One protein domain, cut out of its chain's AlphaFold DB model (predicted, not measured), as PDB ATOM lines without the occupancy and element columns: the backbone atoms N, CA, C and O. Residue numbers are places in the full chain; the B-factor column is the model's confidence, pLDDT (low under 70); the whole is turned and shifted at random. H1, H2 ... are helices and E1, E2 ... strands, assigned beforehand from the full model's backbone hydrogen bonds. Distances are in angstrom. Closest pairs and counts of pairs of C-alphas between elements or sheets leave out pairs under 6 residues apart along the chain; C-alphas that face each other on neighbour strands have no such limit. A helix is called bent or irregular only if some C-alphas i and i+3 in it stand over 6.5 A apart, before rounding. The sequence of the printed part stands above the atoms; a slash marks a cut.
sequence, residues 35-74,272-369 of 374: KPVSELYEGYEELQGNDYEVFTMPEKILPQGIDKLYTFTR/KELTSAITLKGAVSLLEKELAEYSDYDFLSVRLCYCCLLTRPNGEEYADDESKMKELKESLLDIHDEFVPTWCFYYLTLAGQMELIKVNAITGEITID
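What this domain is: This is residues 35 to 74 and 272 to 369 of the 374 residues of an uncharacterized protein of Ruminococcaceae bacterium FB2012 (UniProt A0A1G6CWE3). A twisted sheet with bent strands makes the core, helix H2 packs across it, and the end of E4 and the link before E5 make an arm out to a small head of two helices, H3 and H4. At the opposite end from the head lies H1, and from it a long loop, residues 48 to 68, runs back to E1. The printed part has 138 residues with four named helices and seven named strands, in the order H1 E1 E2 E3 H2 E4 H3 H4 E5 E6 E7, of mixed class, helices and strands. The sheet is branched and its neighbour pairs are antiparallel. The whole is loose, with a radius of gyration of the C-alphas of 18.2 A and spans of 57 by 38 by 22 A.

How they stand to each other: Begin at residues 35 to 36, which pair antiparallel with residues 276 to 277 of E3, residues 276 to 278. H1, residues 44 to 47, only just touches H2, residues 280 to 290, with 3 pairs of C-alphas within 8 A, the closest being Tyr 44 and Lys 281 at 6.8 A. Look next at E1, residues 69 to 74: E2, residues 272 to 274, is on one side, with N 272 and O 71 2.8 A apart, and E5, residues 337 to 348, on the other, with N 339 and O 72 2.8 A apart. H2 is on the sheet at a height of 9.4 A, across the strands at 79 degrees on the local plane to E6, residues 354 to 360; their closest C-alphas, of Ala 283 and Val 359, are 6.2 A apart. E4, residues 297 to 313, bends by 108 degrees at residue 300, and N 305 and O 342 of E5 are 2.9 A apart. Past it, H3, residues 315 to 318, touches H4, residues 322 to 331, the closest C-alphas being those of Tyr 318 and Met 325, 5.8 A apart. E5, E6 and E7, residues 366 to 368, form a meander, each strand the antiparallel neighbour of the one before; N 345 and O 357 are 2.8 A apart, as are N 367 and O 358. In H2 and H4 every O i to N i+4 pair is within hydrogen-bond range; H1 and H3 are too short for one.

Where its parts are: Find C-alpha 44 at (-10.989, -32.845, -43.763), where H1 begins. E1 covers 15.9 A and H2 15.3 A. E4 runs 32.8 A from C-alpha 297 at (-13.570, -48.226, -33.677) to C-alpha 313. H4 covers 14.2 A, E5 28.1 A and E6 19.1 A; E7 ends at C-alpha 368, (-24.026, -44.954, -30.467). E2, E3, H1, H3 and E7 are short.

The domain as a whole: The C-alphas farthest apart, of Glu 46 and Ser 323, are 57.2 A apart. Residues 75 to 271 are not printed, and C-alphas 74 and 272 are 12.4 A apart across that cut. The link from H1 to E1 is long, with 21 residues. Residues 293 to 294 and 369 have pLDDT under 70.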
ATOM      1  N   LYS A  35     -19.386 -23.924 -38.227       94.56
ATOM      2  CA  LYS A  35     -18.972 -23.034 -39.319       94.56
ATOM      3  C   LYS A  35     -20.090 -22.853 -40.343       94.56
ATOM      4  O   LYS A  35     -21.064 -23.613 -40.317       94.56
ATOM      5  N   PRO A  36     -19.983 -21.853 -41.239       96.25
ATOM      6  CA  PRO A  36     -20.847 -21.760 -42.407       96.25
ATOM      7  C   PRO A  36     -20.939 -23.084 -43.178       96.25
ATOM      8  O   PRO A  36     -19.971 -23.838 -43.242       96.25
ATOM      9  N   VAL A  37     -22.089 -23.358 -43.807       95.12
ATOM     10  CA  VAL A  37     -22.331 -24.622 -44.543       95.12
ATOM     11  C   VAL A  37     -21.256 -24.915 -45.604       95.12
ATOM     12  O   VAL A  37     -20.868 -26.065 -45.793       95.12
ATOM     13  N   SER A  38     -20.712 -23.879 -46.247       94.00
ATOM     14  CA  SER A  38     -19.630 -23.998 -47.234       94.00
ATOM     15  C   SER A  38     -18.293 -24.488 -46.661       94.00
ATOM     16  O   SER A  38     -17.395 -24.827 -47.425       94.00
ATOM     17  N   GLU A  39     -18.142 -24.504 -45.337       95.19
ATOM     18  CA  GLU A  39     -16.898 -24.799 -44.616       95.19
ATOM     19  C   GLU A  39     -17.003 -26.082 -43.770       95.19
ATOM     20  O   GLU A  39     -16.100 -26.398 -43.000       95.19
ATOM     21  N   LEU A  40     -18.082 -26.866 -43.909       96.25
ATOM     22  CA  LEU A  40     -18.309 -28.066 -43.085       96.25
ATOM     23  C   LEU A  40     -17.233 -29.146 -43.235       96.25
ATOM     24  O   LEU A  40     -17.009 -29.919 -42.303       96.25
ATOM     25  N   TYR A  41     -16.569 -29.174 -44.388       96.56
ATOM     26  CA  TYR A  41     -15.458 -30.070 -44.687       96.56
ATOM     27  C   TYR A  41     -14.094 -29.371 -44.616       96.56
ATOM     28  O   TYR A  41     -13.101 -29.974 -44.992       96.56
ATOM     29  N   GLU A  42     -13.983 -28.117 -44.170       94.94
ATOM     30  CA  GLU A  42     -12.681 -27.437 -44.134       94.94
ATOM     31  C   GLU A  42     -11.665 -28.216 -43.273       94.94
ATOM     32  O   GLU A  42     -11.904 -28.482 -42.094       94.94
ATOM     33  N   GLY A  43     -10.525 -28.581 -43.872       94.31
ATOM     34  CA  GLY A  43      -9.461 -29.338 -43.210       94.31
ATOM     35  C   GLY A  43      -9.720 -30.843 -43.084       94.31
ATOM     36  O   GLY A  43      -9.019 -31.503 -42.320       94.31
ATOM     37  N   TYR A  44     -10.700 -31.405 -43.805       96.25
ATOM     38  CA  TYR A  44     -10.989 -32.845 -43.763       96.25
ATOM     39  C   TYR A  44      -9.797 -33.716 -44.186       96.25
ATOM     40  O   TYR A  44      -9.685 -34.851 -43.727       96.25
ATOM     41  N   GLU A  45      -8.900 -33.205 -45.036       97.19
ATOM     42  CA  GLU A  45      -7.707 -33.924 -45.482       97.19
ATOM     43  C   GLU A  45      -6.784 -34.280 -44.315       97.19
ATOM     44  O   GLU A  45      -6.129 -35.318 -44.355       97.19
ATOM     45  N   GLU A  46      -6.761 -33.451 -43.265       96.44
ATOM     46  CA  GLU A  46      -5.979 -33.706 -42.053       96.44
ATOM     47  C   GLU A  46      -6.519 -34.887 -41.252       96.44
ATOM     48  O   GLU A  46      -5.786 -35.393 -40.418       96.44
ATOM     49  N   LEU A  47      -7.774 -35.295 -41.464       97.25
ATOM     50  CA  LEU A  47      -8.438 -36.351 -40.697       97.25
ATOM     51  C   LEU A  47      -8.253 -37.735 -41.327       97.25
ATOM     52  O   LEU A  47      -8.450 -38.736 -40.650       97.25
ATOM     53  N   GLN A  48      -7.932 -37.817 -42.621       96.56
ATOM     54  CA  GLN A  48      -7.927 -39.087 -43.353       96.56
ATOM     55  C   GLN A  48      -6.852 -40.048 -42.841       96.56
ATOM     56  O   GLN A  48      -5.677 -39.690 -42.800       96.56
ATOM     57  N   GLY A  49      -7.254 -41.274 -42.501       96.06
ATOM     58  CA  GLY A  49      -6.353 -42.320 -42.004       96.06
ATOM     59  C   GLY A  49      -5.721 -42.024 -40.638       96.06
ATOM     60  O   GLY A  49      -4.822 -42.751 -40.217       96.06
ATOM     61  N   ASN A  50      -6.141 -40.959 -39.945       96.50
ATOM     62  CA  ASN A  50      -5.615 -40.648 -38.621       96.50
ATOM     63  C   ASN A  50      -6.177 -41.593 -37.558       96.50
ATOM     64  O   ASN A  50      -7.376 -41.871 -37.524       96.50
ATOM     65  N   ASP A  51      -5.296 -41.985 -36.645       94.75
ATOM     66  CA  ASP A  51      -5.592 -42.745 -35.434       94.75
ATOM     67  C   ASP A  51      -5.695 -41.777 -34.240       94.75
ATOM     68  O   ASP A  51      -4.772 -40.997 -33.983       94.75
ATOM     69  N   TYR A  52      -6.834 -41.814 -33.543       91.69
ATOM     70  CA  TYR A  52      -7.175 -40.992 -32.376       91.69
ATOM     71  C   TYR A  52      -7.198 -41.814 -31.073       91.69
ATOM     72  O   TYR A  52      -7.867 -41.435 -30.115       91.69
ATOM     73  N   GLU A  53      -6.510 -42.959 -31.029       87.44
ATOM     74  CA  GLU A  53      -6.440 -43.938 -29.925       87.44
ATOM     75  C   GLU A  53      -7.747 -44.698 -29.632       87.44
ATOM     76  O   GLU A  53      -7.714 -45.891 -29.329       87.44
ATOM     77  N   VAL A  54      -8.899 -44.025 -29.696       89.00
ATOM     78  CA  VAL A  54     -10.238 -44.605 -29.477       89.00
ATOM     79  C   VAL A  54     -10.975 -44.929 -30.777       89.00
ATOM     80  O   VAL A  54     -11.952 -45.681 -30.756       89.00
ATOM     81  N   PHE A  55     -10.523 -44.371 -31.898       94.38
ATOM     82  CA  PHE A  55     -10.982 -44.727 -33.234       94.38
ATOM     83  C   PHE A  55      -9.947 -44.359 -34.299       94.38
ATOM     84  O   PHE A  55      -9.120 -43.467 -34.098       94.38
ATOM     85  N   THR A  56     -10.056 -44.994 -35.461       96.25
ATOM     86  CA  THR A  56      -9.315 -44.645 -36.675       96.25
ATOM     87  C   THR A  56     -10.274 -44.107 -37.736       96.25
ATOM     88  O   THR A  56     -11.366 -44.638 -37.946       96.25
ATOM     89  N   MET A  57      -9.888 -43.007 -38.380       97.44
ATOM     90  CA  MET A  57     -10.639 -42.391 -39.474       97.44
ATOM     91  C   MET A  57     -10.392 -43.114 -40.805       97.44
ATOM     92  O   MET A  57      -9.289 -43.608 -41.037       97.44
ATOM     93  N   PRO A  58     -11.361 -43.103 -41.740       95.69
ATOM     94  CA  PRO A  58     -11.188 -43.751 -43.032       95.69
ATOM     95  C   PRO A  58     -10.024 -43.149 -43.825       95.69
ATOM     96  O   PRO A  58      -9.824 -41.932 -43.852       95.69
ATOM     97  N   GLU A  59      -9.324 -44.007 -44.564       94.50
ATOM     98  CA  GLU A  59      -8.224 -43.643 -45.474       94.50
ATOM     99  C   GLU A  59      -8.633 -42.610 -46.535       94.50
ATOM    100  O   GLU A  59      -7.819 -41.837 -47.042       94.50
ATOM    101  N   LYS A  60      -9.918 -42.604 -46.903       94.25
ATOM    102  CA  LYS A  60     -10.477 -41.712 -47.911       94.25
ATOM    103  C   LYS A  60     -11.797 -41.129 -47.429       94.25
ATOM    104  O   LYS A  60     -12.776 -41.847 -47.232       94.25
ATOM    105  N   ILE A  61     -11.838 -39.806 -47.335       95.38
ATOM    106  CA  ILE A  61     -13.042 -39.032 -47.055       95.38
ATOM    107  C   ILE A  61     -13.428 -38.311 -48.345       95.38
ATOM    108  O   ILE A  61     -12.580 -37.783 -49.060       95.38
ATOM    109  N   LEU A  62     -14.717 -38.328 -48.680       91.69
ATOM    110  CA  LEU A  62     -15.244 -37.684 -49.881       91.69
ATOM    111  C   LEU A  62     -16.185 -36.548 -49.467       91.69
ATOM    112  O   LEU A  62     -17.312 -36.827 -49.051       91.69
ATOM    113  N   PRO A  63     -15.739 -35.280 -49.549       93.25
ATOM    114  CA  PRO A  63     -16.592 -34.137 -49.264       93.25
ATOM    115  C   PRO A  63     -17.803 -34.097 -50.185       93.25
ATOM    116  O   PRO A  63     -17.694 -34.262 -51.401       93.25
ATOM    117  N   GLN A  64     -18.961 -33.820 -49.600       91.19
ATOM    118  CA  GLN A  64     -20.193 -33.620 -50.353       91.19
ATOM    119  C   GLN A  64     -20.264 -32.177 -50.857       91.19
ATOM    120  O   GLN A  64     -19.945 -31.234 -50.130       91.19
ATOM    121  N   GLY A  65     -20.733 -31.996 -52.092       87.19
ATOM    122  CA  GLY A  65     -21.097 -30.679 -52.608       87.19
ATOM    123  C   GLY A  65     -22.399 -30.204 -51.963       87.19
ATOM    124  O   GLY A  65     -23.476 -30.530 -52.458       87.19
ATOM    125  N   ILE A  66     -22.299 -29.479 -50.845       91.06
ATOM    126  CA  ILE A  66     -23.452 -28.981 -50.085       91.06
ATOM    127  C   ILE A  66     -23.602 -27.479 -50.320       91.06
ATOM    128  O   ILE A  66     -22.923 -26.667 -49.695       91.06
ATOM    129  N   ASP A  67     -24.534 -27.108 -51.195       82.62
ATOM    130  CA  ASP A  67     -24.867 -25.698 -51.427       82.62
ATOM    131  C   ASP A  67     -25.764 -25.139 -50.316       82.62
ATOM    132  O   ASP A  67     -25.673 -23.967 -49.950       82.62
ATOM    133  N   LYS A  68     -26.673 -25.976 -49.805       94.75
ATOM    134  CA  LYS A  68     -27.660 -25.613 -48.788       94.75
ATOM    135  C   LYS A  68     -27.936 -26.782 -47.862       94.75
ATOM    136  O   LYS A  68     -28.064 -27.918 -48.312       94.75
ATOM    137  N   LEU A  69     -28.104 -26.470 -46.583       97.56
ATOM    138  CA  LEU A  69     -28.404 -27.435 -45.536       97.56
ATOM    139  C   LEU A  69     -29.722 -27.065 -44.860       97.56
ATOM    140  O   LEU A  69     -30.008 -25.884 -44.664       97.56
ATOM    141  N   TYR A  70     -30.521 -28.062 -44.499       97.62
ATOM    142  CA  TYR A  70     -31.845 -27.855 -43.918       97.62
ATOM    143  C   TYR A  70     -32.049 -28.705 -42.664       97.62
ATOM    144  O   TYR A  70     -31.447 -29.759 -42.524       97.62
ATOM    145  N   THR A  71     -32.955 -28.302 -41.779       97.31
ATOM    146  CA  THR A  71     -33.812 -29.288 -41.106       97.31
ATOM    147  C   THR A  71     -35.137 -29.335 -41.840       97.31
ATOM    148  O   THR A  71     -35.576 -28.328 -42.406       97.31
ATOM    149  N   PHE A  72     -35.778 -30.494 -41.880       94.69
ATOM    150  CA  PHE A  72     -37.097 -30.599 -42.487       94.69
ATOM    151  C   PHE A  72     -37.953 -31.624 -41.776       94.69
ATOM    152  O   PHE A  72     -37.460 -32.600 -41.225       94.69
ATOM    153  N   THR A  73     -39.260 -31.421 -41.824       91.56
ATOM    154  CA  THR A  73     -40.225 -32.409 -41.362       91.56
ATOM    155  C   THR A  73     -40.892 -33.068 -42.550       91.56
ATOM    156  O   THR A  73     -41.090 -32.445 -43.599       91.56
ATOM    157  N   ARG A  74     -41.277 -34.332 -42.392       85.81
ATOM    158  CA  ARG A  74     -42.191 -34.978 -43.337       85.81
ATOM    159  C   ARG A  74     -43.606 -35.047 -42.794       85.81
ATOM    160  O   ARG A  74     -43.829 -35.176 -41.591       85.81
ATOM    161  N   LYS A 272     -36.455 -25.652 -42.710       97.19
ATOM    162  CA  LYS A 272     -35.697 -24.509 -42.214       97.19
ATOM    163  C   LYS A 272     -34.266 -24.587 -42.725       97.19
ATOM    164  O   LYS A 272     -33.568 -25.558 -42.457       97.19
ATOM    165  N   GLU A 273     -33.837 -23.567 -43.464       97.88
ATOM    166  CA  GLU A 273     -32.449 -23.463 -43.926       97.88
ATOM    167  C   GLU A 273     -31.514 -23.192 -42.741       97.88
ATOM    168  O   GLU A 273     -31.819 -22.377 -41.864       97.88
ATOM    169  N   LEU A 274     -30.377 -23.879 -42.722       97.38
ATOM    170  CA  LEU A 274     -29.307 -23.691 -41.756       97.38
ATOM    171  C   LEU A 274     -28.179 -22.903 -42.411       97.38
ATOM    172  O   LEU A 274     -27.724 -23.233 -43.502       97.38
ATOM    173  N   THR A 275     -27.705 -21.868 -41.724       95.44
ATOM    174  CA  THR A 275     -26.561 -21.067 -42.179       95.44
ATOM    175  C   THR A 275     -25.230 -21.614 -41.679       95.44
ATOM    176  O   THR A 275     -24.192 -21.311 -42.262       95.44
ATOM    177  N   SER A 276     -25.253 -22.415 -40.612       95.62
ATOM    178  CA  SER A 276     -24.082 -23.041 -40.002       95.62
ATOM    179  C   SER A 276     -24.448 -24.382 -39.371       95.62
ATOM    180  O   SER A 276     -25.615 -24.615 -39.044       95.62
ATOM    181  N   ALA A 277     -23.449 -25.246 -39.221       97.06
ATOM    182  CA  ALA A 277     -23.532 -26.520 -38.514       97.06
ATOM    183  C   ALA A 277     -22.137 -26.911 -37.996       97.06
ATOM    184  O   ALA A 277     -21.128 -26.336 -38.414       97.06
ATOM    185  N   ILE A 278     -22.084 -27.872 -37.076       97.31
ATOM    186  CA  ILE A 278     -20.847 -28.480 -36.581       97.31
ATOM    187  C   ILE A 278     -20.095 -29.094 -37.765       97.31
ATOM    188  O   ILE A 278     -20.676 -29.840 -38.558       97.31
ATOM    189  N   THR A 279     -18.811 -28.770 -37.895       97.19
ATOM    190  CA  THR A 279     -17.947 -29.285 -38.969       97.19
ATOM    191  C   THR A 279     -17.599 -30.755 -38.751       97.19
ATOM    192  O   THR A 279     -17.750 -31.282 -37.648       97.19
ATOM    193  N   LEU A 280     -17.060 -31.422 -39.776       97.81
ATOM    194  CA  LEU A 280     -16.527 -32.777 -39.613       97.81
ATOM    195  C   LEU A 280     -15.427 -32.815 -38.540       97.81
ATOM    196  O   LEU A 280     -15.423 -33.701 -37.692       97.81
ATOM    197  N   LYS A 281     -14.533 -31.818 -38.533       96.19
ATOM    198  CA  LYS A 281     -13.483 -31.680 -37.516       96.19
ATOM    199  C   LYS A 281     -14.078 -31.504 -36.118       96.19
ATOM    200  O   LYS A 281     -13.643 -32.170 -35.189       96.19
ATOM    201  N   GLY A 282     -15.119 -30.679 -35.984       96.12
ATOM    202  CA  GLY A 282     -15.859 -30.515 -34.733       96.12
ATOM    203  C   GLY A 282     -16.508 -31.816 -34.252       96.12
ATOM    204  O   GLY A 282     -16.443 -32.122 -33.066       96.12
ATOM    205  N   ALA A 283     -17.079 -32.609 -35.163       96.94
ATOM    206  CA  ALA A 283     -17.641 -33.917 -34.837       96.94
ATOM    207  C   ALA A 283     -16.566 -34.924 -34.399       96.94
ATOM    208  O   ALA A 283     -16.767 -35.623 -33.412       96.94
ATOM    209  N   VAL A 284     -15.410 -34.960 -35.070       96.12
ATOM    210  CA  VAL A 284     -14.267 -35.801 -34.668       96.12
ATOM    211  C   VAL A 284     -13.757 -35.414 -33.280       96.12
ATOM    212  O   VAL A 284     -13.590 -36.293 -32.440       96.12
ATOM    213  N   SER A 285     -13.605 -34.118 -32.991       93.69
ATOM    214  CA  SER A 285     -13.201 -33.650 -31.658       93.69
ATOM    215  C   SER A 285     -14.200 -34.040 -30.563       93.69
ATOM    216  O   SER A 285     -13.799 -34.330 -29.438       93.69
ATOM    217  N   LEU A 286     -15.504 -34.049 -30.870       93.56
ATOM    218  CA  LEU A 286     -16.523 -34.549 -29.942       93.56
ATOM    219  C   LEU A 286     -16.354 -36.049 -29.686       93.56
ATOM    220  O   LEU A 286     -16.400 -36.468 -28.535       93.56
ATOM    221  N   LEU A 287     -16.128 -36.849 -30.731       93.50
ATOM    222  CA  LEU A 287     -15.899 -38.287 -30.573       93.50
ATOM    223  C   LEU A 287     -14.636 -38.580 -29.755       93.50
ATOM    224  O   LEU A 287     -14.686 -39.415 -28.860       93.50
ATOM    225  N   GLU A 288     -13.533 -37.878 -30.015       91.12
ATOM    226  CA  GLU A 288     -12.271 -38.049 -29.278       91.12
ATOM    227  C   GLU A 288     -12.445 -37.769 -27.779       91.12
ATOM    228  O   GLU A 288     -11.875 -38.459 -26.937       91.12
ATOM    229  N   LYS A 289     -13.273 -36.775 -27.436       89.56
ATOM    230  CA  LYS A 289     -13.530 -36.377 -26.050       89.56
ATOM    231  C   LYS A 289     -14.513 -37.298 -25.322       89.56
ATOM    232  O   LYS A 289     -14.347 -37.532 -24.127       89.56
ATOM    233  N   GLU A 290     -15.566 -37.739 -26.005       88.69
ATOM    234  CA  GLU A 290     -16.745 -38.340 -25.364       88.69
ATOM    235  C   GLU A 290     -16.825 -39.866 -25.520       88.69
ATOM    236  O   GLU A 290     -17.544 -40.523 -24.760       88.69
ATOM    237  N   LEU A 291     -16.114 -40.463 -26.486       86.69
ATOM    238  CA  LEU A 291     -16.037 -41.921 -26.578       86.69
ATOM    239  C   LEU A 291     -15.229 -42.489 -25.409       86.69
ATOM    240  O   LEU A 291     -14.276 -41.886 -24.918       86.69
ATOM    241  N   ALA A 292     -15.640 -43.666 -24.938       79.25
ATOM    242  CA  ALA A 292     -14.979 -44.306 -23.815       79.25
ATOM    243  C   ALA A 292     -13.530 -44.657 -24.180       79.25
ATOM    244  O   ALA A 292     -13.246 -45.126 -25.285       79.25
ATOM    245  N   GLU A 293     -12.624 -44.494 -23.214       63.50
ATOM    246  CA  GLU A 293     -11.274 -45.053 -23.300       63.50
ATOM    247  C   GLU A 293     -11.418 -46.544 -23.687       63.50
ATOM    248  O   GLU A 293     -12.218 -47.255 -23.073       63.50
ATOM    249  N   TYR A 294     -10.705 -46.999 -24.727       63.28
ATOM    250  CA  TYR A 294     -10.755 -48.360 -25.314       63.28
ATOM    251  C   TYR A 294     -11.896 -48.693 -26.292       63.28
ATOM    252  O   TYR A 294     -12.102 -49.867 -26.595       63.28
ATOM    253  N   SER A 295     -12.618 -47.702 -26.809       73.69
ATOM    254  CA  SER A 295     -13.682 -47.924 -27.797       73.69
ATOM    255  C   SER A 295     -13.233 -48.486 -29.171       73.69
ATOM    256  O   SER A 295     -14.086 -49.028 -29.862       73.69
ATOM    257  N   ASP A 296     -11.939 -48.427 -29.520       84.50
ATOM    258  CA  ASP A 296     -11.251 -49.025 -30.696       84.50
ATOM    259  C   ASP A 296     -12.110 -49.237 -31.967       84.50
ATOM    260  O   ASP A 296     -12.219 -50.348 -32.493       84.50
ATOM    261  N   TYR A 297     -12.762 -48.172 -32.451       90.88
ATOM    262  CA  TYR A 297     -13.570 -48.226 -33.677       90.88
ATOM    263  C   TYR A 297     -12.721 -47.982 -34.928       90.88
ATOM    264  O   TYR A 297     -11.952 -47.028 -34.984       90.88
ATOM    265  N   ASP A 298     -12.925 -48.774 -35.979       93.88
ATOM    266  CA  ASP A 298     -12.261 -48.572 -37.272       93.88
ATOM    267  C   ASP A 298     -13.290 -48.112 -38.315       93.88
ATOM    268  O   ASP A 298     -14.120 -48.896 -38.796       93.88
ATOM    269  N   PHE A 299     -13.319 -46.805 -38.597       94.62
ATOM    270  CA  PHE A 299     -14.347 -46.224 -39.454       94.62
ATOM    271  C   PHE A 299     -14.046 -46.473 -40.934       94.62
ATOM    272  O   PHE A 299     -13.049 -46.014 -41.485       94.62
ATOM    273  N   LEU A 300     -14.990 -47.117 -41.622       92.62
ATOM    274  CA  LEU A 300     -14.948 -47.357 -43.065       92.62
ATOM    275  C   LEU A 300     -15.256 -46.108 -43.894       92.62
ATOM    276  O   LEU A 300     -14.765 -45.947 -45.008       92.62
ATOM    277  N   SER A 301     -16.151 -45.255 -43.401       93.69
ATOM    278  CA  SER A 301     -16.627 -44.076 -44.124       93.69
ATOM    279  C   SER A 301     -17.207 -43.067 -43.144       93.69
ATOM    280  O   SER A 301     -17.771 -43.436 -42.119       93.69
ATOM    281  N   VAL A 302     -17.166 -41.788 -43.512       95.56
ATOM    282  CA  VAL A 302     -17.879 -40.716 -42.811       95.56
ATOM    283  C   VAL A 302     -18.601 -39.825 -43.809       95.56
ATOM    284  O   VAL A 302     -18.047 -39.508 -44.864       95.56
ATOM    285  N   ARG A 303     -19.856 -39.470 -43.515       95.25
ATOM    286  CA  ARG A 303     -20.695 -38.615 -44.374       95.25
ATOM    287  C   ARG A 303     -21.655 -37.780 -43.536       95.25
ATOM    288  O   ARG A 303     -22.097 -38.230 -42.480       95.25
ATOM    289  N   LEU A 304     -22.018 -36.594 -44.025       97.44
ATOM    290  CA  LEU A 304     -23.160 -35.862 -43.488       97.44
ATOM    291  C   LEU A 304     -24.439 -36.448 -44.096       97.44
ATOM    292  O   LEU A 304     -24.557 -36.550 -45.321       97.44
ATOM    293  N   CYS A 305     -25.385 -36.824 -43.241       96.56
ATOM    294  CA  CYS A 305     -26.662 -37.407 -43.634       96.56
ATOM    295  C   CYS A 305     -27.822 -36.683 -42.944       96.56
ATOM    296  O   CYS A 305     -27.683 -36.176 -41.834       96.56
ATOM    297  N   TYR A 306     -28.997 -36.688 -43.564       96.00
ATOM    298  CA  TYR A 306     -30.248 -36.376 -42.890       96.00
ATOM    299  C   TYR A 306     -30.740 -37.603 -42.122       96.00
ATOM    300  O   TYR A 306     -31.140 -38.610 -42.712       96.00
ATOM    301  N   CYS A 307     -30.739 -37.509 -40.796       94.69
ATOM    302  CA  CYS A 307     -31.227 -38.554 -39.904       94.69
ATOM    303  C   CYS A 307     -32.513 -38.100 -39.218       94.69
ATOM    304  O   CYS A 307     -32.635 -36.943 -38.827       94.69
ATOM    305  N   CYS A 308     -33.446 -39.026 -39.016       91.94
ATOM    306  CA  CYS A 308     -34.656 -38.780 -38.239       91.94
ATOM    307  C   CYS A 308     -34.712 -39.747 -37.060       91.94
ATOM    308  O   CYS A 308     -34.993 -40.932 -37.254       91.94
ATOM    309  N   LEU A 309     -34.404 -39.246 -35.862       89.69
ATOM    310  CA  LEU A 309     -34.571 -39.982 -34.614       89.69
ATOM    311  C   LEU A 309     -35.992 -39.753 -34.112       89.69
ATOM    312  O   LEU A 309     -36.390 -38.628 -33.821       89.69
ATOM    313  N   LEU A 310     -36.761 -40.825 -34.004       86.62
ATOM    314  CA  LEU A 310     -38.130 -40.764 -33.528       86.62
ATOM    315  C   LEU A 310     -38.248 -41.345 -32.148       86.62
ATOM    316  O   LEU A 310     -37.546 -42.290 -31.835       86.62
ATOM    317  N   THR A 311     -39.208 -40.842 -31.380       86.19
ATOM    318  CA  THR A 311     -39.754 -41.523 -30.206       86.19
ATOM    319  C   THR A 311     -41.263 -41.600 -30.371       86.19
ATOM    320  O   THR A 311     -41.907 -40.574 -30.592       86.19
ATOM    321  N   ARG A 312     -41.831 -42.803 -30.312       85.12
ATOM    322  CA  ARG A 312     -43.262 -43.049 -30.539       85.12
ATOM    323  C   ARG A 312     -43.833 -43.982 -29.487       85.12
ATOM    324  O   ARG A 312     -43.081 -44.813 -28.993       85.12
ATOM    325  N   PRO A 313     -45.137 -43.903 -29.182       86.19
ATOM    326  CA  PRO A 313     -45.790 -44.918 -28.368       86.19
ATOM    327  C   PRO A 313     -45.562 -46.323 -28.929       86.19
ATOM    328  O   PRO A 313     -45.651 -46.533 -30.142       86.19
ATOM    329  N   ASN A 314     -45.268 -47.267 -28.041       84.00
ATOM    330  CA  ASN A 314     -45.111 -48.672 -28.377       84.00
ATOM    331  C   ASN A 314     -46.508 -49.319 -28.448       84.00
ATOM    332  O   ASN A 314     -47.299 -49.238 -27.509       84.00
ATOM    333  N   GLY A 315     -46.826 -49.923 -29.596       78.56
ATOM    334  CA  GLY A 315     -48.137 -50.523 -29.856       78.56
ATOM    335  C   GLY A 315     -48.365 -51.883 -29.192       78.56
ATOM    336  O   GLY A 315     -49.498 -52.355 -29.186       78.56
ATOM    337  N   GLU A 316     -47.334 -52.515 -28.623       79.69
ATOM    338  CA  GLU A 316     -47.453 -53.826 -27.972       79.69
ATOM    339  C   GLU A 316     -48.441 -53.805 -26.798       79.69
ATOM    340  O   GLU A 316     -49.152 -54.783 -26.583       79.69
ATOM    341  N   GLU A 317     -48.580 -52.671 -26.099       78.31
ATOM    342  CA  GLU A 317     -49.569 -52.504 -25.020       78.31
ATOM    343  C   GLU A 317     -51.025 -52.654 -25.490       78.31
ATOM    344  O   GLU A 317     -51.921 -52.899 -24.680       78.31
ATOM    345  N   TYR A 318     -51.274 -52.488 -26.791       80.88
ATOM    346  CA  TYR A 318     -52.604 -52.536 -27.392       80.88
ATOM    347  C   TYR A 318     -52.763 -53.699 -28.374       80.88
ATOM    348  O   TYR A 318     -53.760 -53.734 -29.085       80.88
ATOM    349  N   ALA A 319     -51.829 -54.657 -28.423       80.62
ATOM    350  CA  ALA A 319     -51.840 -55.737 -29.417       80.62
ATOM    351  C   ALA A 319     -53.172 -56.518 -29.469       80.62
ATOM    352  O   ALA A 319     -53.603 -56.918 -30.551       80.62
ATOM    353  N   ASP A 320     -53.851 -56.656 -28.326       87.56
ATOM    354  CA  ASP A 320     -55.143 -57.345 -28.195       87.56
ATOM    355  C   ASP A 320     -56.376 -56.414 -28.322       87.56
ATOM    356  O   ASP A 320     -57.515 -56.869 -28.206       87.56
ATOM    357  N   ASP A 321     -56.183 -55.108 -28.544       88.31
ATOM    358  CA  ASP A 321     -57.242 -54.093 -28.645       88.31
ATOM    359  C   ASP A 321     -57.188 -53.383 -30.010       88.31
ATOM    360  O   ASP A 321     -56.525 -52.359 -30.197       88.31
ATOM    361  N   GLU A 322     -57.924 -53.930 -30.982       86.56
ATOM    362  CA  GLU A 322     -57.982 -53.408 -32.354       86.56
ATOM    363  C   GLU A 322     -58.406 -51.932 -32.426       86.56
ATOM    364  O   GLU A 322     -57.916 -51.189 -33.282       86.56
ATOM    365  N   SER A 323     -59.295 -51.483 -31.530       88.50
ATOM    366  CA  SER A 323     -59.770 -50.094 -31.515       88.50
ATOM    367  C   SER A 323     -58.650 -49.153 -31.097       88.50
ATOM    368  O   SER A 323     -58.381 -48.172 -31.792       88.50
ATOM    369  N   LYS A 324     -57.944 -49.476 -30.008       86.25
ATOM    370  CA  LYS A 324     -56.796 -48.682 -29.554       86.25
ATOM    371  C   LYS A 324     -55.641 -48.729 -30.538       86.25
ATOM    372  O   LYS A 324     -55.005 -47.706 -30.767       86.25
ATOM    373  N   MET A 325     -55.397 -49.870 -31.182       85.25
ATOM    374  CA  MET A 325     -54.394 -49.956 -32.244       85.25
ATOM    375  C   MET A 325     -54.745 -49.084 -33.445       85.25
ATOM    376  O   MET A 325     -53.856 -48.464 -34.031       85.25
ATOM    377  N   LYS A 326     -56.026 -48.995 -33.811       84.69
ATOM    378  CA  LYS A 326     -56.482 -48.086 -34.864       84.69
ATOM    379  C   LYS A 326     -56.315 -46.620 -34.460       84.69
ATOM    380  O   LYS A 326     -55.788 -45.844 -35.250       84.69
ATOM    381  N   GLU A 327     -56.710 -46.250 -33.244       85.88
ATOM    382  CA  GLU A 327     -56.519 -44.894 -32.708       85.88
ATOM    383  C   GLU A 327     -55.034 -44.507 -32.642       85.88
ATOM    384  O   GLU A 327     -54.654 -43.411 -33.060       85.88
ATOM    385  N   LEU A 328     -54.172 -45.430 -32.203       84.88
ATOM    386  CA  LEU A 328     -52.728 -45.231 -32.211       84.88
ATOM    387  C   LEU A 328     -52.226 -45.007 -33.643       84.88
ATOM    388  O   LEU A 328     -51.556 -44.010 -33.894       84.88
ATOM    389  N   LYS A 329     -52.586 -45.869 -34.602       81.94
ATOM    390  CA  LYS A 329     -52.187 -45.709 -36.013       81.94
ATOM    391  C   LYS A 329     -52.600 -44.351 -36.586       81.94
ATOM    392  O   LYS A 329     -51.771 -43.706 -37.220       81.94
ATOM    393  N   GLU A 330     -53.829 -43.902 -36.329       82.88
ATOM    394  CA  GLU A 330     -54.311 -42.584 -36.765       82.88
ATOM    395  C   GLU A 330     -53.520 -41.437 -36.125       82.88
ATOM    396  O   GLU A 330     -53.088 -40.529 -36.832       82.88
ATOM    397  N   SER A 331     -53.253 -41.493 -34.816       82.12
ATOM    398  CA  SER A 331     -52.470 -40.445 -34.140       82.12
ATOM    399  C   SER A 331     -51.012 -40.394 -34.617       82.12
ATOM    400  O   SER A 331     -50.429 -39.317 -34.732       82.12
ATOM    401  N   LEU A 332     -50.425 -41.536 -34.989       79.69
ATOM    402  CA  LEU A 332     -49.083 -41.602 -35.572       79.69
ATOM    403  C   LEU A 332     -48.990 -40.953 -36.965       79.69
ATOM    404  O   LEU A 332     -47.868 -40.695 -37.418       79.69
ATOM    405  N   LEU A 333     -50.111 -40.712 -37.659       76.56
ATOM    406  CA  LEU A 333     -50.140 -39.981 -38.934       76.56
ATOM    407  C   LEU A 333     -49.999 -38.466 -38.751       76.56
ATOM    408  O   LEU A 333     -49.560 -37.798 -39.684       76.56
ATOM    409  N   ASP A 334     -50.325 -37.944 -37.566       75.19
ATOM    410  CA  ASP A 334     -50.219 -36.516 -37.233       75.19
ATOM    411  C   ASP A 334     -48.833 -36.124 -36.699       75.19
ATOM    412  O   ASP A 334     -48.527 -34.943 -36.543       75.19
ATOM    413  N   ILE A 335     -47.968 -37.107 -36.433       74.88
ATOM    414  CA  ILE A 335     -46.595 -36.857 -35.997       74.88
ATOM    415  C   ILE A 335     -45.747 -36.436 -37.200       74.88
ATOM    416  O   ILE A 335     -45.574 -37.191 -38.163       74.88
ATOM    417  N   HIS A 336     -45.174 -35.239 -37.100       78.62
ATOM    418  CA  HIS A 336     -44.172 -34.732 -38.023       78.62
ATOM    419  C   HIS A 336     -42.797 -35.293 -37.661       78.62
ATOM    420  O   HIS A 336     -42.246 -34.995 -36.603       78.62
ATOM    421  N   ASP A 337     -42.249 -36.113 -38.550       87.06
ATOM    422  CA  ASP A 337     -40.938 -36.728 -38.362       87.06
ATOM    423  C   ASP A 337     -39.858 -35.739 -38.826       87.06
ATOM    424  O   ASP A 337     -39.808 -35.408 -40.016       87.06
ATOM    425  N   GLU A 338     -39.034 -35.244 -37.898       92.00
ATOM    426  CA  GLU A 338     -37.988 -34.253 -38.174       92.00
ATOM    427  C   GLU A 338     -36.670 -34.918 -38.583       92.00
ATOM    428  O   GLU A 338     -36.118 -35.756 -37.871       92.00
ATOM    429  N   PHE A 339     -36.163 -34.519 -39.742       94.69
ATOM    430  CA  PHE A 339     -34.860 -34.875 -40.268       94.69
ATOM    431  C   PHE A 339     -33.883 -33.737 -40.003       94.69
ATOM    432  O   PHE A 339     -34.129 -32.580 -40.362       94.69
ATOM    433  N   VAL A 340     -32.752 -34.092 -39.404       96.50
ATOM    434  CA  VAL A 340     -31.676 -33.169 -39.046       96.50
ATOM    435  C   VAL A 340     -30.356 -33.640 -39.655       96.50
ATOM    436  O   VAL A 340     -30.152 -34.849 -39.808       96.50
ATOM    437  N   PRO A 341     -29.461 -32.716 -40.038       97.69
ATOM    438  CA  PRO A 341     -28.136 -33.075 -40.509       97.69
ATOM    439  C   PRO A 341     -27.308 -33.660 -39.364       97.69
ATOM    440  O   PRO A 341     -27.255 -33.105 -38.267       97.69
ATOM    441  N   THR A 342     -26.651 -34.778 -39.640       97.38
ATOM    442  CA  THR A 342     -25.933 -35.598 -38.665       97.38
ATOM    443  C   THR A 342     -24.726 -36.225 -39.344       97.38
ATOM    444  O   THR A 342     -24.845 -36.821 -40.416       97.38
ATOM    445  N   TRP A 343     -23.556 -36.103 -38.725       97.50
ATOM    446  CA  TRP A 343     -22.360 -36.813 -39.160       97.50
ATOM    447  C   TRP A 343     -22.496 -38.287 -38.806       97.50
ATOM    448  O   TRP A 343     -22.674 -38.633 -37.642       97.50
ATOM    449  N   CYS A 344     -22.441 -39.141 -39.820       95.62
ATOM    450  CA  CYS A 344     -22.576 -40.583 -39.702       95.62
ATOM    451  C   CYS A 344     -21.220 -41.236 -39.972       95.62
ATOM    452  O   CYS A 344     -20.702 -41.146 -41.088       95.62
ATOM    453  N   PHE A 345     -20.663 -41.879 -38.949       95.12
ATOM    454  CA  PHE A 345     -19.395 -42.599 -38.977       95.12
ATOM    455  C   PHE A 345     -19.689 -44.097 -39.039       95.12
ATOM    456  O   PHE A 345     -20.194 -44.670 -38.078       95.12
ATOM    457  N   TYR A 346     -19.427 -44.708 -40.187       92.94
ATOM    458  CA  TYR A 346     -19.753 -46.098 -40.494       92.94
ATOM    459  C   TYR A 346     -18.597 -47.013 -40.085       92.94
ATOM    460  O   TYR A 346     -17.463 -46.743 -40.476       92.94
ATOM    461  N   TYR A 347     -18.867 -48.104 -39.373       91.19
ATOM    462  CA  TYR A 347     -17.878 -49.136 -39.032       91.19
ATOM    463  C   TYR A 347     -18.470 -50.540 -39.187       91.19
ATOM    464  O   TYR A 347     -19.686 -50.706 -39.303       91.19
ATOM    465  N   LEU A 348     -17.607 -51.559 -39.203       88.50
ATOM    466  CA  LEU A 348     -18.042 -52.956 -39.128       88.50
ATOM    467  C   LEU A 348     -17.865 -53.481 -37.711       88.50
ATOM    468  O   LEU A 348     -16.792 -53.355 -37.125       88.50
ATOM    469  N   THR A 349     -18.892 -54.145 -37.192       84.12
ATOM    470  CA  THR A 349     -18.757 -54.951 -35.977       84.12
ATOM    471  C   THR A 349     -17.852 -56.157 -36.228       84.12
ATOM    472  O   THR A 349     -17.566 -56.532 -37.368       84.12
ATOM    473  N   LEU A 350     -17.460 -56.857 -35.159       79.75
ATOM    474  CA  LEU A 350     -16.734 -58.130 -35.274       79.75
ATOM    475  C   LEU A 350     -17.522 -59.200 -36.054       79.75
ATOM    476  O   LEU A 350     -16.922 -60.108 -36.629       79.75
ATOM    477  N   ALA A 351     -18.855 -59.088 -36.090       79.19
ATOM    478  CA  ALA A 351     -19.731 -59.946 -36.885       79.19
ATOM    479  C   ALA A 351     -19.808 -59.530 -38.368       79.19
ATOM    480  O   ALA A 351     -20.471 -60.196 -39.163       79.19
ATOM    481  N   GLY A 352     -19.136 -58.441 -38.755       80.44
ATOM    482  CA  GLY A 352     -19.164 -57.892 -40.107       80.44
ATOM    483  C   GLY A 352     -20.464 -57.162 -40.439       80.44
ATOM    484  O   GLY A 352     -20.796 -57.042 -41.614       80.44
ATOM    485  N   GLN A 353     -21.222 -56.708 -39.435       83.69
ATOM    486  CA  GLN A 353     -22.426 -55.900 -39.642       83.69
ATOM    487  C   GLN A 353     -22.062 -54.417 -39.683       83.69
ATOM    488  O   GLN A 353     -21.237 -53.963 -38.895       83.69
ATOM    489  N   MET A 354     -22.674 -53.671 -40.604       87.19
ATOM    490  CA  MET A 354     -22.497 -52.221 -40.683       87.19
ATOM    491  C   MET A 354     -23.254 -51.526 -39.548       87.19
ATOM    492  O   MET A 354     -24.487 -51.567 -39.510       87.19
ATOM    493  N   GLU A 355     -22.518 -50.835 -38.686       88.31
ATOM    494  CA  GLU A 355     -23.033 -49.987 -37.610       88.31
ATOM    495  C   GLU A 355     -22.574 -48.534 -37.762       88.31
ATOM    496  O   GLU A 355     -21.733 -48.222 -38.613       88.31
ATOM    497  N   LEU A 356     -23.188 -47.623 -36.993       90.62
ATOM    498  CA  LEU A 356     -22.870 -46.203 -37.067       90.62
ATOM    499  C   LEU A 356     -22.712 -45.569 -35.690       90.62
ATOM    500  O   LEU A 356     -23.507 -45.786 -34.779       90.62
ATOM    501  N   ILE A 357     -21.757 -44.649 -35.609       92.56
ATOM    502  CA  ILE A 357     -21.766 -43.593 -34.602       92.56
ATOM    503  C   ILE A 357     -22.273 -42.319 -35.266       92.56
ATOM    504  O   ILE A 357     -21.856 -41.959 -36.369       92.56
ATOM    505  N   LYS A 358     -23.214 -41.644 -34.611       94.38
ATOM    506  CA  LYS A 358     -23.896 -40.467 -35.145       94.38
ATOM    507  C   LYS A 358     -23.624 -39.261 -34.269       94.38
ATOM    508  O   LYS A 358     -23.837 -39.335 -33.067       94.38
ATOM    509  N   VAL A 359     -23.221 -38.148 -34.873       95.12
ATOM    510  CA  VAL A 359     -23.051 -36.857 -34.194       95.12
ATOM    511  C   VAL A 359     -24.000 -35.849 -34.825       95.12
ATOM    512  O   VAL A 359     -23.840 -35.479 -35.990       95.12
ATOM    513  N   ASN A 360     -25.014 -35.416 -34.079       95.88
ATOM    514  CA  ASN A 360     -25.976 -34.424 -34.550       95.88
ATOM    515  C   ASN A 360     -25.237 -33.127 -34.915       95.88
ATOM    516  O   ASN A 360     -24.587 -32.523 -34.065       95.88
ATOM    517  N   ALA A 361     -25.336 -32.674 -36.167       97.12
ATOM    518  CA  ALA A 361     -24.550 -31.538 -36.646       97.12
ATOM    519  C   ALA A 361     -25.080 -30.178 -36.148       97.12
ATOM    520  O   ALA A 361     -24.489 -29.142 -36.443       97.12
ATOM    521  N   ILE A 362     -26.185 -30.156 -35.402       95.31
ATOM    522  CA  ILE A 362     -26.748 -28.955 -34.773       95.31
ATOM    523  C   ILE A 362     -26.427 -28.936 -33.279       95.31
ATOM    524  O   ILE A 362     -25.997 -27.911 -32.760       95.31
ATOM    525  N   THR A 363     -26.661 -30.051 -32.583       94.38
ATOM    526  CA  THR A 363     -26.565 -30.115 -31.115       94.38
ATOM    527  C   THR A 363     -25.251 -30.705 -30.612       94.38
ATOM    528  O   THR A 363     -24.913 -30.503 -29.450       94.38
ATOM    529  N   GLY A 364     -24.522 -31.442 -31.451       92.94
ATOM    530  CA  GLY A 364     -23.345 -32.216 -31.050       92.94
ATOM    531  C   GLY A 364     -23.680 -33.498 -30.285       92.94
ATOM    532  O   GLY A 364     -22.769 -34.185 -29.838       92.94
ATOM    533  N   GLU A 365     -24.964 -33.834 -30.125       92.00
ATOM    534  CA  GLU A 365     -25.388 -35.060 -29.448       92.00
ATOM    535  C   GLU A 365     -24.852 -36.297 -30.178       92.00
ATOM    536  O   GLU A 365     -25.028 -36.437 -31.393       92.00
ATOM    537  N   ILE A 366     -24.223 -37.194 -29.417       91.38
ATOM    538  CA  ILE A 366     -23.661 -38.443 -29.923       91.38
ATOM    539  C   ILE A 366     -24.651 -39.574 -29.651       91.38
ATOM    540  O   ILE A 366     -25.051 -39.808 -28.512       91.38
ATOM    541  N   THR A 367     -25.023 -40.306 -30.697       89.00
ATOM    542  CA  THR A 367     -25.778 -41.556 -30.594       89.00
ATOM    543  C   THR A 367     -24.899 -42.708 -31.057       89.00
ATOM    544  O   THR A 367     -24.332 -42.664 -32.149       89.00
ATOM    545  N   ILE A 368     -24.785 -43.729 -30.209       84.06
ATOM    546  CA  ILE A 368     -24.026 -44.954 -30.467       84.06
ATOM    547  C   ILE A 368     -25.015 -46.107 -30.400       84.06
ATOM    548  O   ILE A 368     -25.778 -46.211 -29.430       84.06
ATOM    549  N   ASP A 369     -24.983 -46.972 -31.402       68.88
ATOM    550  CA  ASP A 369     -25.686 -48.241 -31.345       68.88
ATOM    551  C   ASP A 369     -25.010 -49.109 -30.286       68.88
ATOM    552  O   ASP A 369     -23.851 -49.497 -30.404       68.88
TER     553      ASP A 369